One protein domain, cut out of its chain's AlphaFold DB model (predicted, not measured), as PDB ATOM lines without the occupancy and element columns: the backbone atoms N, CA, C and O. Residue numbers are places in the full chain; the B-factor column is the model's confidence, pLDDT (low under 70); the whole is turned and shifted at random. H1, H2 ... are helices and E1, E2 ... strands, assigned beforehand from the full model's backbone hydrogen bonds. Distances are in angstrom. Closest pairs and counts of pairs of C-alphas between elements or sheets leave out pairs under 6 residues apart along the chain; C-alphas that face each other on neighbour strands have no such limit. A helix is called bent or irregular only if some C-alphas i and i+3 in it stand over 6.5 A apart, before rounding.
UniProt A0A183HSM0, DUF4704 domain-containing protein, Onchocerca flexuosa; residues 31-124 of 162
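What this domain is: This is residues 31 to 124 of the 162 residues of the protein "DUF4704 domain-containing protein" of Onchocerca flexuosa (UniProt A0A183HSM0). A long bent strand, E2, runs between two lobes: one holds H1 and H2 with the loop of residues 49 to 65 that joins them, the other the hairpin E2-E3 with residues 113 to 114 paired to E3. Short E1 lies beside the first part of E2, and a loop, residues 103 to 109, sticks out. The printed part has 94 residues, in the order E1 H1 H2 H3 E2 E3, with the antiparallel sheet E1 E2 E3; its class is mixed, helices and strands, with under half of the residues in named elements. It is only just compact, close to loose, with a radius of gyration of the C-alphas of 14.5 A and spans of 40 by 38 by 22 A.

Where its parts are: Find C-alpha 81 at (23.968, -12.074, 128.021); from there E2, residues 81 to 91, runs 21.3 A and bends by 88 degrees at residue 87. E1 is residues 31 to 33, and E3, residues 94 to 97, ends at (22.104, -6.182, 136.658). H1, residues 39 to 48, starts at (27.836, -28.344, 125.929) and is 14.4 A long; H2 is residues 66 to 72, 10.0 A, and H3 residues 76 to 79.

How they stand to each other: The pairing is staggered: E1 pairs with residues 81 to 84 of E2, N 32 to O 83 at 2.9 A, and E3 with residues 85 to 91, N 96 to O 89 at 2.8 A. H3 only grazes the sheet, with residues 77 to 79. Farther out, H1 and H2 touch, closest at the C-alphas of Ala 44 and Tyr 68, 5.2 A, only just about perpendicular at 72 degrees; neither is on the sheet. In H1 every O i to N i+4 pair is within hydrogen-bond range; H2 has 1 of 3, with 3 of 4 O i to N i+3 pairs, and H3 is too short for such a pair.

The domain as a whole: The farthest C-alphas, Asp 66 and Gln 117, are 41.5 A apart. The printed part has no cut; the link H1 to H2 is long. Look for low confidence, pLDDT under 70, at residues 99 to 110.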
ATOM      1  N   TYR A  31      23.393 -16.068 135.195       91.94
ATOM      2  CA  TYR A  31      23.418 -15.605 133.812       91.94
ATOM      3  C   TYR A  31      22.207 -16.141 133.050       91.94
ATOM      4  O   TYR A  31      21.877 -17.321 133.154       91.94
ATOM      5  N   VAL A  32      21.566 -15.280 132.263       90.00
ATOM      6  CA  VAL A  32      20.554 -15.664 131.272       90.00
ATOM      7  C   VAL A  32      21.051 -15.225 129.909       90.00
ATOM      8  O   VAL A  32      21.418 -14.060 129.732       90.00
ATOM      9  N   PHE A  33      21.044 -16.155 128.960       91.06
ATOM     10  CA  PHE A  33      21.528 -15.941 127.605       91.06
ATOM     11  C   PHE A  33      20.361 -15.894 126.614       91.06
ATOM     12  O   PHE A  33      19.388 -16.633 126.762       91.06
ATOM     13  N   SER A  34      20.460 -15.035 125.600       89.94
ATOM     14  CA  SER A  34      19.513 -14.957 124.479       89.94
ATOM     15  C   SER A  34      19.668 -16.112 123.495       89.94
ATOM     16  O   SER A  34      18.812 -16.311 122.638       89.94
ATOM     17  N   GLU A  35      20.766 -16.856 123.596       91.12
ATOM     18  CA  GLU A  35      21.112 -17.966 122.719       91.12
ATOM     19  C   GLU A  35      21.341 -19.240 123.533       91.12
ATOM     20  O   GLU A  35      21.669 -19.199 124.722       91.12
ATOM     21  N   ALA A  36      21.173 -20.390 122.879       94.50
ATOM     22  CA  ALA A  36      21.424 -21.677 123.504       94.50
ATOM     23  C   ALA A  36      22.921 -21.847 123.804       94.50
ATOM     24  O   ALA A  36      23.758 -21.823 122.902       94.50
ATOM     25  N   VAL A  37      23.240 -22.076 125.076       95.62
ATOM     26  CA  VAL A  37      24.595 -22.411 125.520       95.62
ATOM     27  C   VAL A  37      24.897 -23.854 125.115       95.62
ATOM     28  O   VAL A  37      24.173 -24.776 125.492       95.62
ATOM     29  N   ASN A  38      25.961 -24.063 124.339       96.00
ATOM     30  CA  ASN A  38      26.363 -25.409 123.927       96.00
ATOM     31  C   ASN A  38      27.071 -26.176 125.064       96.00
ATOM     32  O   ASN A  38      27.456 -25.605 126.084       96.00
ATOM     33  N   ALA A  39      27.261 -27.486 124.890       97.50
ATOM     34  CA  ALA A  39      27.836 -28.344 125.929       97.50
ATOM     35  C   ALA A  39      29.266 -27.934 126.333       97.50
ATOM     36  O   ALA A  39      29.606 -27.979 127.514       97.50
ATOM     37  N   GLN A  40      30.096 -27.502 125.376       96.44
ATOM     38  CA  GLN A  40      31.457 -27.044 125.661       96.44
ATOM     39  C   GLN A  40      31.457 -25.754 126.485       96.44
ATOM     40  O   GLN A  40      32.203 -25.649 127.456       96.44
ATOM     41  N   GLN A  41      30.592 -24.800 126.136       96.38
ATOM     42  CA  GLN A  41      30.397 -23.560 126.885       96.38
ATOM     43  C   GLN A  41      29.874 -23.848 128.291       96.38
ATOM     44  O   GLN A  41      30.437 -23.344 129.255       96.38
ATOM     45  N   ALA A  42      28.853 -24.698 128.431       96.44
ATOM     46  CA  ALA A  42      28.294 -25.068 129.729       96.44
ATOM     47  C   ALA A  42      29.354 -25.705 130.642       96.44
ATOM     48  O   ALA A  42      29.483 -25.319 131.804       96.44
ATOM     49  N   ASN A  43      30.164 -26.620 130.103       96.81
ATOM     50  CA  ASN A  43      31.262 -27.234 130.844       96.81
ATOM     51  C   ASN A  43      32.341 -26.206 131.226       96.81
ATOM     52  O   ASN A  43      32.786 -26.172 132.369       96.81
ATOM     53  N   ALA A  44      32.727 -25.320 130.306       96.69
ATOM     54  CA  ALA A  44      33.705 -24.273 130.592       96.69
ATOM     55  C   ALA A  44      33.205 -23.287 131.665       96.69
ATOM     56  O   ALA A  44      33.974 -22.913 132.548       96.69
ATOM     57  N   ILE A  45      31.917 -22.914 131.639       95.88
ATOM     58  CA  ILE A  45      31.281 -22.075 132.667       95.88
ATOM     59  C   ILE A  45      31.298 -22.795 134.019       95.88
ATOM     60  O   ILE A  45      31.642 -22.187 135.028       95.88
ATOM     61  N   PHE A  46      30.976 -24.090 134.049       95.19
ATOM     62  CA  PHE A  46      31.054 -24.890 135.269       95.19
ATOM     63  C   PHE A  46      32.478 -24.906 135.849       95.19
ATOM     64  O   PHE A  46      32.658 -24.688 137.047       95.19
ATOM     65  N   CYS A  47      33.498 -25.077 135.002       95.31
ATOM     66  CA  CYS A  47      34.898 -25.080 135.423       95.31
ATOM     67  C   CYS A  47      35.383 -23.734 135.987       95.31
ATOM     68  O   CYS A  47      36.309 -23.735 136.796       95.31
ATOM     69  N   LEU A  48      34.775 -22.596 135.619       94.25
ATOM     70  CA  LEU A  48      35.086 -21.303 136.251       94.25
ATOM     71  C   LEU A  48      34.772 -21.301 137.752       94.25
ATOM     72  O   LEU A  48      35.398 -20.565 138.516       94.25
ATOM     73  N   GLY A  49      33.811 -22.125 138.165       92.44
ATOM     74  CA  GLY A  49      33.386 -22.247 139.546       92.44
ATOM     75  C   GLY A  49      32.553 -21.060 140.053       92.44
ATOM     76  O   GLY A  49      32.359 -20.051 139.371       92.44
ATOM     77  N   PRO A  50      32.050 -21.162 141.293       89.19
ATOM     78  CA  PRO A  50      31.096 -20.207 141.866       89.19
ATOM     79  C   PRO A  50      31.705 -18.837 142.212       89.19
ATOM     80  O   PRO A  50      30.980 -17.886 142.508       89.19
ATOM     81  N   SER A  51      33.034 -18.713 142.207       88.44
ATOM     82  CA  SER A  51      33.731 -17.451 142.475       88.44
ATOM     83  C   SER A  51      33.733 -16.504 141.274       88.44
ATOM     84  O   SER A  51      33.951 -15.302 141.456       88.44
ATOM     85  N   TYR A  52      33.470 -17.013 140.067       91.06
ATOM     86  CA  TYR A  52      33.424 -16.212 138.854       91.06
ATOM     87  C   TYR A  52      32.118 -15.415 138.756       91.06
ATOM     88  O   TYR A  52      31.018 -15.965 138.758       91.06
ATOM     89  N   GLN A  53      32.240 -14.091 138.666       87.94
ATOM     90  CA  GLN A  53      31.107 -13.155 138.716       87.94
ATOM     91  C   GLN A  53      31.192 -12.059 137.642       87.94
ATOM     92  O   GLN A  53      30.586 -10.996 137.782       87.94
ATOM     93  N   SER A  54      32.008 -12.288 136.611       89.88
ATOM     94  CA  SER A  54      32.241 -11.342 135.520       89.88
ATOM     95  C   SER A  54      31.407 -11.712 134.283       89.88
ATOM     96  O   SER A  54      30.535 -12.570 134.336       89.88
ATOM     97  N   ARG A  55      31.614 -11.020 133.164       90.56
ATOM     98  CA  ARG A  55      30.770 -11.101 131.960       90.56
ATOM     99  C   ARG A  55      31.439 -11.781 130.773       90.56
ATOM    100  O   ARG A  55      31.041 -11.539 129.643       90.56
ATOM    101  N   PHE A  56      32.440 -12.615 131.021       93.00
ATOM    102  CA  PHE A  56      33.204 -13.323 129.992       93.00
ATOM    103  C   PHE A  56      33.873 -12.366 128.991       93.00
ATOM    104  O   PHE A  56      33.917 -12.637 127.794       93.00
ATOM    105  N   LEU A  57      34.368 -11.218 129.476       90.25
ATOM    106  CA  LEU A  57      34.959 -10.185 128.620       90.25
ATOM    107  C   LEU A  57      36.441 -10.426 128.359       90.25
ATOM    108  O   LEU A  57      36.886 -10.241 127.231       90.25
ATOM    109  N   HIS A  58      37.206 -10.776 129.393       89.50
ATOM    110  CA  HIS A  58      38.650 -10.965 129.284       89.50
ATOM    111  C   HIS A  58      39.102 -12.286 129.898       89.50
ATOM    112  O   HIS A  58      38.745 -12.634 131.019       89.50
ATOM    113  N   GLU A  59      39.986 -12.986 129.193       91.38
ATOM    114  CA  GLU A  59      40.572 -14.251 129.649       91.38
ATOM    115  C   GLU A  59      41.414 -14.126 130.929       91.38
ATOM    116  O   GLU A  59      41.537 -15.092 131.679       91.38
ATOM    117  N   ALA A  60      41.946 -12.930 131.212       88.00
ATOM    118  CA  ALA A  60      42.705 -12.628 132.427       88.00
ATOM    119  C   ALA A  60      41.852 -12.704 133.709       88.00
ATOM    120  O   ALA A  60      42.382 -12.660 134.816       88.00
ATOM    121  N   GLU A  61      40.529 -12.825 133.572       83.94
ATOM    122  CA  GLU A  61      39.590 -12.974 134.682       83.94
ATOM    123  C   GLU A  61      39.618 -14.379 135.313       83.94
ATOM    124  O   GLU A  61      38.952 -14.604 136.324       83.94
ATOM    125  N   THR A  62      40.345 -15.340 134.727       89.56
ATOM    126  CA  THR A  62      40.357 -16.734 135.182       89.56
ATOM    127  C   THR A  62      41.719 -17.420 135.056       89.56
ATOM    128  O   THR A  62      42.518 -17.119 134.174       89.56
ATOM    129  N   GLY A  63      41.959 -18.402 135.932       90.12
ATOM    130  CA  GLY A  63      43.113 -19.305 135.890       90.12
ATOM    131  C   GLY A  63      42.879 -20.601 135.104       90.12
ATOM    132  O   GLY A  63      43.668 -21.532 135.240       90.12
ATOM    133  N   LEU A  64      41.790 -20.707 134.333       92.88
ATOM    134  CA  LEU A  64      41.506 -21.892 133.514       92.88
ATOM    135  C   LEU A  64      42.570 -22.136 132.432       92.88
ATOM    136  O   LEU A  64      43.273 -21.218 132.008       92.88
ATOM    137  N   SER A  65      42.659 -23.375 131.941       93.50
ATOM    138  CA  SER A  65      43.484 -23.685 130.771       93.50
ATOM    139  C   SER A  65      42.892 -23.090 129.489       93.50
ATOM    140  O   SER A  65      41.686 -22.837 129.385       93.50
ATOM    141  N   ASP A  66      43.744 -22.900 128.482       92.25
ATOM    142  CA  ASP A  66      43.366 -22.252 127.220       92.25
ATOM    143  C   ASP A  66      42.314 -23.045 126.428       92.25
ATOM    144  O   ASP A  66      41.497 -22.470 125.704       92.25
ATOM    145  N   ASP A  67      42.243 -24.360 126.655       92.25
ATOM    146  CA  ASP A  67      41.214 -25.219 126.079       92.25
ATOM    147  C   ASP A  67      39.796 -24.866 126.521       92.25
ATOM    148  O   ASP A  67      38.867 -25.057 125.738       92.25
ATOM    149  N   TYR A  68      39.615 -24.330 127.729       94.19
ATOM    150  CA  TYR A  68      38.310 -23.853 128.190       94.19
ATOM    151  C   TYR A  68      38.075 -22.394 127.805       94.19
ATOM    152  O   TYR A  68      36.970 -22.036 127.393       94.19
ATOM    153  N   LYS A  69      39.115 -21.551 127.888       94.50
ATOM    154  CA  LYS A  69      39.017 -20.110 127.605       94.50
ATOM    155  C   LYS A  69      38.471 -19.816 126.211       94.50
ATOM    156  O   LYS A  69      37.635 -18.925 126.072       94.50
ATOM    157  N   LYS A  70      38.865 -20.600 125.200       92.88
ATOM    158  CA  LYS A  70      38.402 -20.430 123.810       92.88
ATOM    159  C   LYS A  70      36.880 -20.521 123.639       92.88
ATOM    160  O   LYS A  70      36.354 -19.993 122.667       92.88
ATOM    161  N   PHE A  71      36.177 -21.183 124.562       95.12
ATOM    162  CA  PHE A  71      34.715 -21.296 124.537       95.12
ATOM    163  C   PHE A  71      34.005 -20.174 125.305       95.12
ATOM    164  O   PHE A  71      32.795 -20.020 125.167       95.12
ATOM    165  N   LEU A  72      34.733 -19.410 126.120       95.25
ATOM    166  CA  LEU A  72      34.178 -18.396 127.017       95.25
ATOM    167  C   LEU A  72      34.422 -16.976 126.499       95.25
ATOM    168  O   LEU A  72      33.516 -16.148 126.527       95.25
ATOM    169  N   PHE A  73      35.641 -16.706 126.026       94.62
ATOM    170  CA  PHE A  73      36.143 -15.350 125.782       94.62
ATOM    171  C   PHE A  73      36.257 -14.996 124.290       94.62
ATOM    172  O   PHE A  73      36.984 -14.079 123.926       94.62
ATOM    173  N   ASP A  74      35.514 -15.682 123.414       90.69
ATOM    174  CA  ASP A  74      35.394 -15.316 121.990       90.69
ATOM    175  C   ASP A  74      34.418 -14.143 121.749       90.69
ATOM    176  O   ASP A  74      34.157 -13.755 120.610       90.69
ATOM    177  N   GLY A  75      33.858 -13.590 122.830       90.31
ATOM    178  CA  GLY A  75      32.912 -12.478 122.829       90.31
ATOM    179  C   GLY A  75      31.457 -12.880 122.582       90.31
ATOM    180  O   GLY A  75      30.565 -12.109 122.929       90.31
ATOM    181  N   LYS A  76      31.177 -14.083 122.064       91.69
ATOM    182  CA  LYS A  76      29.797 -14.511 121.768       91.69
ATOM    183  C   LYS A  76      28.991 -14.699 123.039       91.69
ATOM    184  O   LYS A  76      27.876 -14.199 123.138       91.69
ATOM    185  N   LEU A  77      29.582 -15.367 124.031       91.81
ATOM    186  CA  LEU A  77      28.915 -15.616 125.305       91.81
ATOM    187  C   LEU A  77      28.587 -14.298 126.018       91.81
ATOM    188  O   LEU A  77      27.457 -14.113 126.455       91.81
ATOM    189  N   SER A  78      29.536 -13.352 126.056       92.19
ATOM    190  CA  SER A  78      29.302 -12.010 126.607       92.19
ATOM    191  C   SER A  78      28.218 -11.242 125.848       92.19
ATOM    192  O   SER A  78      27.457 -10.511 126.479       92.19
ATOM    193  N   ALA A  79      28.179 -11.343 124.516       89.38
ATOM    194  CA  ALA A  79      27.206 -10.636 123.687       89.38
ATOM    195  C   ALA A  79      25.789 -11.207 123.833       89.38
ATOM    196  O   ALA A  79      24.819 -10.462 123.730       89.38
ATOM    197  N   ALA A  80      25.674 -12.505 124.115       90.25
ATOM    198  CA  ALA A  80      24.402 -13.185 124.326       90.25
ATOM    199  C   ALA A  80      23.812 -12.973 125.734       90.25
ATOM    200  O   ALA A  80      22.706 -13.435 125.994       90.25
ATOM    201  N   ILE A  81      24.506 -12.314 126.672       89.38
ATOM    202  CA  ILE A  81      23.968 -12.074 128.021       89.38
ATOM    203  C   ILE A  81      22.786 -11.100 127.961       89.38
ATOM    204  O   ILE A  81      22.939  -9.937 127.597       89.38
ATOM    205  N   VAL A  82      21.631 -11.556 128.447       86.06
ATOM    206  CA  VAL A  82      20.431 -10.735 128.677       86.06
ATOM    207  C   VAL A  82      20.306 -10.351 130.147       86.06
ATOM    208  O   VAL A  82      19.860  -9.253 130.466       86.06
ATOM    209  N   ILE A  83      20.713 -11.242 131.056       86.31
ATOM    210  CA  ILE A  83      20.721 -11.006 132.504       86.31
ATOM    211  C   ILE A  83      22.052 -11.489 133.071       86.31
ATOM    212  O   ILE A  83      22.463 -12.612 132.800       86.31
ATOM    213  N   ALA A  84      22.703 -10.654 133.879       90.06
ATOM    214  CA  ALA A  84      23.844 -11.036 134.700       90.06
ATOM    215  C   ALA A  84      23.658 -10.449 136.101       90.06
ATOM    216  O   ALA A  84      23.753  -9.233 136.275       90.06
ATOM    217  N   TYR A  85      23.378 -11.299 137.081       89.88
ATOM    218  CA  TYR A  85      23.275 -10.922 138.488       89.88
ATOM    219  C   TYR A  85      24.435 -11.524 139.265       89.88
ATOM    220  O   TYR A  85      24.814 -12.670 139.035       89.88
ATOM    221  N   SER A  86      24.986 -10.757 140.201       86.50
ATOM    222  CA  SER A  86      26.046 -11.222 141.090       86.50
ATOM    223  C   SER A  86      25.658 -10.977 142.546       86.50
ATOM    224  O   SER A  86      25.236  -9.864 142.867       86.50
ATOM    225  N   PRO A  87      25.901 -11.942 143.450       77.06
ATOM    226  CA  PRO A  87      25.685 -11.764 144.883       77.06
ATOM    227  C   PRO A  87      26.496 -10.615 145.489       77.06
ATOM    228  O   PRO A  87      26.141 -10.124 146.549       77.06
ATOM    229  N   LYS A  88      27.593 -10.181 144.851       79.94
ATOM    230  CA  LYS A  88      28.382  -9.033 145.329       79.94
ATOM    231  C   LYS A  88      27.798  -7.686 144.918       79.94
ATOM    232  O   LYS A  88      28.172  -6.672 145.498       79.94
ATOM    233  N   ASN A  89      26.932  -7.662 143.909       85.06
ATOM    234  CA  ASN A  89      26.408  -6.432 143.336       85.06
ATOM    235  C   ASN A  89      24.958  -6.229 143.780       85.06
ATOM    236  O   ASN A  89      24.032  -6.388 142.987       85.06
ATOM    237  N   CYS A  90      24.769  -5.923 145.062       87.44
ATOM    238  CA  CYS A  90      23.451  -5.704 145.647       87.44
ATOM    239  C   CYS A  90      23.372  -4.344 146.346       87.44
ATOM    240  O   CYS A  90      24.323  -3.936 147.013       87.44
ATOM    241  N   ASP A  91      22.221  -3.684 146.232       86.88
ATOM    242  CA  ASP A  91      21.878  -2.454 146.949       86.88
ATOM    243  C   ASP A  91      20.553  -2.650 147.697       86.88
ATOM    244  O   ASP A  91      19.486  -2.801 147.097       86.88
ATOM    245  N   GLY A  92      20.628  -2.734 149.027       86.25
ATOM    246  CA  GLY A  92      19.486  -3.084 149.869       86.25
ATOM    247  C   GLY A  92      18.884  -4.436 149.477       86.25
ATOM    248  O   GLY A  92      19.513  -5.475 149.661       86.25
ATOM    249  N   GLN A  93      17.659  -4.412 148.946       87.38
ATOM    250  CA  GLN A  93      16.933  -5.597 148.463       87.38
ATOM    251  C   GLN A  93      17.110  -5.855 146.959       87.38
ATOM    252  O   GLN A  93      16.541  -6.806 146.431       87.38
ATOM    253  N   LEU A  94      17.877  -5.029 146.254       88.50
ATOM    254  CA  LEU A  94      18.062  -5.141 144.815       88.50
ATOM    255  C   LEU A  94      19.353  -5.888 144.502       88.50
ATOM    256  O   LEU A  94      20.415  -5.512 144.986       88.50
ATOM    257  N   CYS A  95      19.275  -6.903 143.647       88.69
ATOM    258  CA  CYS A  95      20.433  -7.472 142.975       88.69
ATOM    259  C   CYS A  95      20.585  -6.796 141.609       88.69
ATOM    260  O   CYS A  95      19.690  -6.820 140.755       88.69
ATOM    261  N   LEU A  96      21.713  -6.118 141.435       86.25
ATOM    262  CA  LEU A  96      21.934  -5.202 140.335       86.25
ATOM    263  C   LEU A  96      22.403  -5.952 139.085       86.25
ATOM    264  O   LEU A  96      23.336  -6.756 139.119       86.25
ATOM    265  N   HIS A  97      21.759  -5.647 137.961       81.38
ATOM    266  CA  HIS A  97      22.104  -6.182 136.658       81.38
ATOM    267  C   HIS A  97      23.451  -5.627 136.173       81.38
ATOM    268  O   HIS A  97      23.687  -4.421 136.218       81.38
ATOM    269  N   LEU A  98      24.324  -6.512 135.697       72.25
ATOM    270  CA  LEU A  98      25.693  -6.183 135.299       72.25
ATOM    271  C   LEU A  98      25.888  -5.997 133.787       72.25
ATOM    272  O   LEU A  98      26.972  -5.558 133.394       72.25
ATOM    273  N   ALA A  99      24.931  -6.366 132.923       64.75
ATOM    274  CA  ALA A  99      25.207  -6.390 131.486       64.75
ATOM    275  C   ALA A  99      25.374  -4.983 130.897       64.75
ATOM    276  O   ALA A  99      24.775  -3.996 131.328       64.75
ATOM    277  N   SER A 100      26.258  -4.896 129.904       59.06
ATOM    278  CA  SER A 100      26.506  -3.666 129.166       59.06
ATOM    279  C   SER A 100      25.319  -3.329 128.271       59.06
ATOM    280  O   SER A 100      24.713  -4.228 127.698       59.06
ATOM    281  N   LYS A 101      25.044  -2.024 128.148       55.75
ATOM    282  CA  LYS A 101      24.027  -1.406 127.285       55.75
ATOM    283  C   LYS A 101      23.684  -2.272 126.072       55.75
ATOM    284  O   LYS A 101      24.496  -2.416 125.161       55.75
ATOM    285  N   THR A 102      22.458  -2.786 126.063       51.09
ATOM    286  CA  THR A 102      21.800  -3.204 124.827       51.09
ATOM    287  C   THR A 102      21.930  -2.066 123.811       51.09
ATOM    288  O   THR A 102      21.689  -0.903 124.131       51.09
ATOM    289  N   SER A 103      22.362  -2.385 122.594       48.25
ATOM    290  CA  SER A 103      22.466  -1.446 121.472       48.25
ATOM    291  C   SER A 103      21.095  -1.018 120.921       48.25
ATOM    292  O   SER A 103      21.018  -0.416 119.852       48.25
ATOM    293  N   ALA A 104      20.001  -1.313 121.632       51.75
ATOM    294  CA  ALA A 104      18.667  -0.843 121.299       51.75
ATOM    295  C   ALA A 104      18.476   0.628 121.742       51.75
ATOM    296  O   ALA A 104      18.737   0.959 122.898       51.75
ATOM    297  N   PRO A 105      17.969   1.523 120.869       44.62
ATOM    298  CA  PRO A 105      17.821   2.955 121.156       44.62
ATOM    299  C   PRO A 105      16.594   3.292 122.020       44.62
ATOM    300  O   PRO A 105      16.267   4.463 122.201       44.62
ATOM    301  N   TYR A 106      15.899   2.287 122.555       46.16
ATOM    302  CA  TYR A 106      14.692   2.464 123.355       46.16
ATOM    303  C   TYR A 106      14.983   2.054 124.795       46.16
ATOM    304  O   TYR A 106      15.651   1.049 125.023       46.16
ATOM    305  N   PHE A 107      14.503   2.852 125.751       41.72
ATOM    306  CA  PHE A 107      14.651   2.644 127.192       41.72
ATOM    307  C   PHE A 107      14.145   1.253 127.603       41.72
ATOM    308  O   PHE A 107      12.978   1.074 127.944       41.72
ATOM    309  N   VAL A 108      15.033   0.261 127.588       55.16
ATOM    310  CA  VAL A 108      14.805  -1.016 128.253       55.16
ATOM    311  C   VAL A 108      15.057  -0.746 129.727       55.16
ATOM    312  O   VAL A 108      16.193  -0.511 130.137       55.16
ATOM    313  N   GLN A 109      13.983  -0.682 130.512       61.03
ATOM    314  CA  GLN A 109      14.065  -0.583 131.964       61.03
ATOM    315  C   GLN A 109      14.999  -1.697 132.452       61.03
ATOM    316  O   GLN A 109      14.728  -2.868 132.200       61.03
ATOM    317  N   ILE A 110      16.128  -1.331 133.069       63.78
ATOM    318  CA  ILE A 110      17.123  -2.301 133.534       63.78
ATOM    319  C   ILE A 110      16.428  -3.178 134.581       63.78
ATOM    320  O   ILE A 110      16.025  -2.655 135.625       63.78
ATOM    321  N   PRO A 111      16.238  -4.483 134.326       74.69
ATOM    322  CA  PRO A 111      15.562  -5.336 135.280       74.69
ATOM    323  C   PRO A 111      16.562  -5.622 136.400       74.69
ATOM    324  O   PRO A 111      17.468  -6.430 136.246       74.69
ATOM    325  N   HIS A 112      16.458  -4.907 137.516       85.38
ATOM    326  CA  HIS A 112      17.095  -5.325 138.760       85.38
ATOM    327  C   HIS A 112      16.256  -6.450 139.371       85.38
ATOM    328  O   HIS A 112      15.026  -6.369 139.382       85.38
ATOM    329  N   ALA A 113      16.900  -7.494 139.892       87.69
ATOM    330  CA  ALA A 113      16.184  -8.526 140.630       87.69
ATOM    331  C   ALA A 113      15.876  -8.034 142.046       87.69
ATOM    332  O   ALA A 113      16.707  -7.392 142.683       87.69
ATOM    333  N   ILE A 114      14.687  -8.357 142.549       88.56
ATOM    334  CA  ILE A 114      14.269  -8.022 143.913       88.56
ATOM    335  C   ILE A 114      14.409  -9.278 144.774       88.56
ATOM    336  O   ILE A 114      13.777 -10.300 144.497       88.56
ATOM    337  N   MET A 115      15.226  -9.196 145.821       89.12
ATOM    338  CA  MET A 115      15.390 -10.248 146.820       89.12
ATOM    339  C   MET A 115      14.097 -10.408 147.623       89.12
ATOM    340  O   MET A 115      13.528  -9.437 148.124       89.12
ATOM    341  N   LYS A 116      13.607 -11.646 147.712       86.81
ATOM    342  CA  LYS A 116      12.411 -11.986 148.489       86.81
ATOM    343  C   LYS A 116      12.737 -12.063 149.980       86.81
ATOM    344  O   LYS A 116      13.897 -12.101 150.380       86.81
ATOM    345  N   GLN A 117      11.696 -12.078 150.808       85.06
ATOM    346  CA  GLN A 117      11.841 -12.218 152.255       85.06
ATOM    347  C   GLN A 117      12.667 -13.467 152.600       85.06
ATOM    348  O   GLN A 117      12.419 -14.539 152.055       85.06
ATOM    349  N   GLY A 118      13.650 -13.312 153.490       83.88
ATOM    350  CA  GLY A 118      14.571 -14.385 153.885       83.88
ATOM    351  C   GLY A 118      15.803 -14.546 152.987       83.88
ATOM    352  O   GLY A 118      16.695 -15.310 153.335       83.88
ATOM    353  N   VAL A 119      15.891 -13.817 151.867       86.62
ATOM    354  CA  VAL A 119      17.104 -13.765 151.040       86.62
ATOM    355  C   VAL A 119      18.014 -12.651 151.542       86.62
ATOM    356  O   VAL A 119      17.599 -11.497 151.657       86.62
ATOM    357  N   GLU A 120      19.275 -12.991 151.787       85.50
ATOM    358  CA  GLU A 120      20.295 -12.046 152.226       85.50
ATOM    359  C   GLU A 120      21.504 -12.050 151.290       85.50
ATOM    360  O   GLU A 120      21.897 -13.074 150.725       85.50
ATOM    361  N   VAL A 121      22.123 -10.877 151.147       83.38
ATOM    362  CA  VAL A 121      23.370 -10.717 150.400       83.38
ATOM    363  C   VAL A 121      24.485 -11.452 151.131       83.38
ATOM    364  O   VAL A 121      24.774 -11.151 152.291       83.38
ATOM    365  N   VAL A 122      25.168 -12.363 150.437       75.12
ATOM    366  CA  VAL A 122      26.342 -13.043 150.992       75.12
ATOM    367  C   VAL A 122      27.468 -12.026 151.174       75.12
ATOM    368  O   VAL A 122      28.088 -11.570 150.212       75.12
ATOM    369  N   LYS A 123      27.749 -11.677 152.431       75.94
ATOM    370  CA  LYS A 123      28.856 -10.791 152.804       75.94
ATOM    371  C   LYS A 123      30.075 -11.626 153.162       75.94
ATOM    372  O   LYS A 123      30.073 -12.358 154.149       75.94
ATOM    373  N   THR A 124      31.136 -11.502 152.374       70.88
ATOM    374  CA  THR A 124      32.434 -12.075 152.730       70.88
ATOM    375  C   THR A 124      33.213 -11.057 153.552       70.88
ATOM    376  O   THR A 124      33.538  -9.974 153.068       70.88
TER     377      THR A 124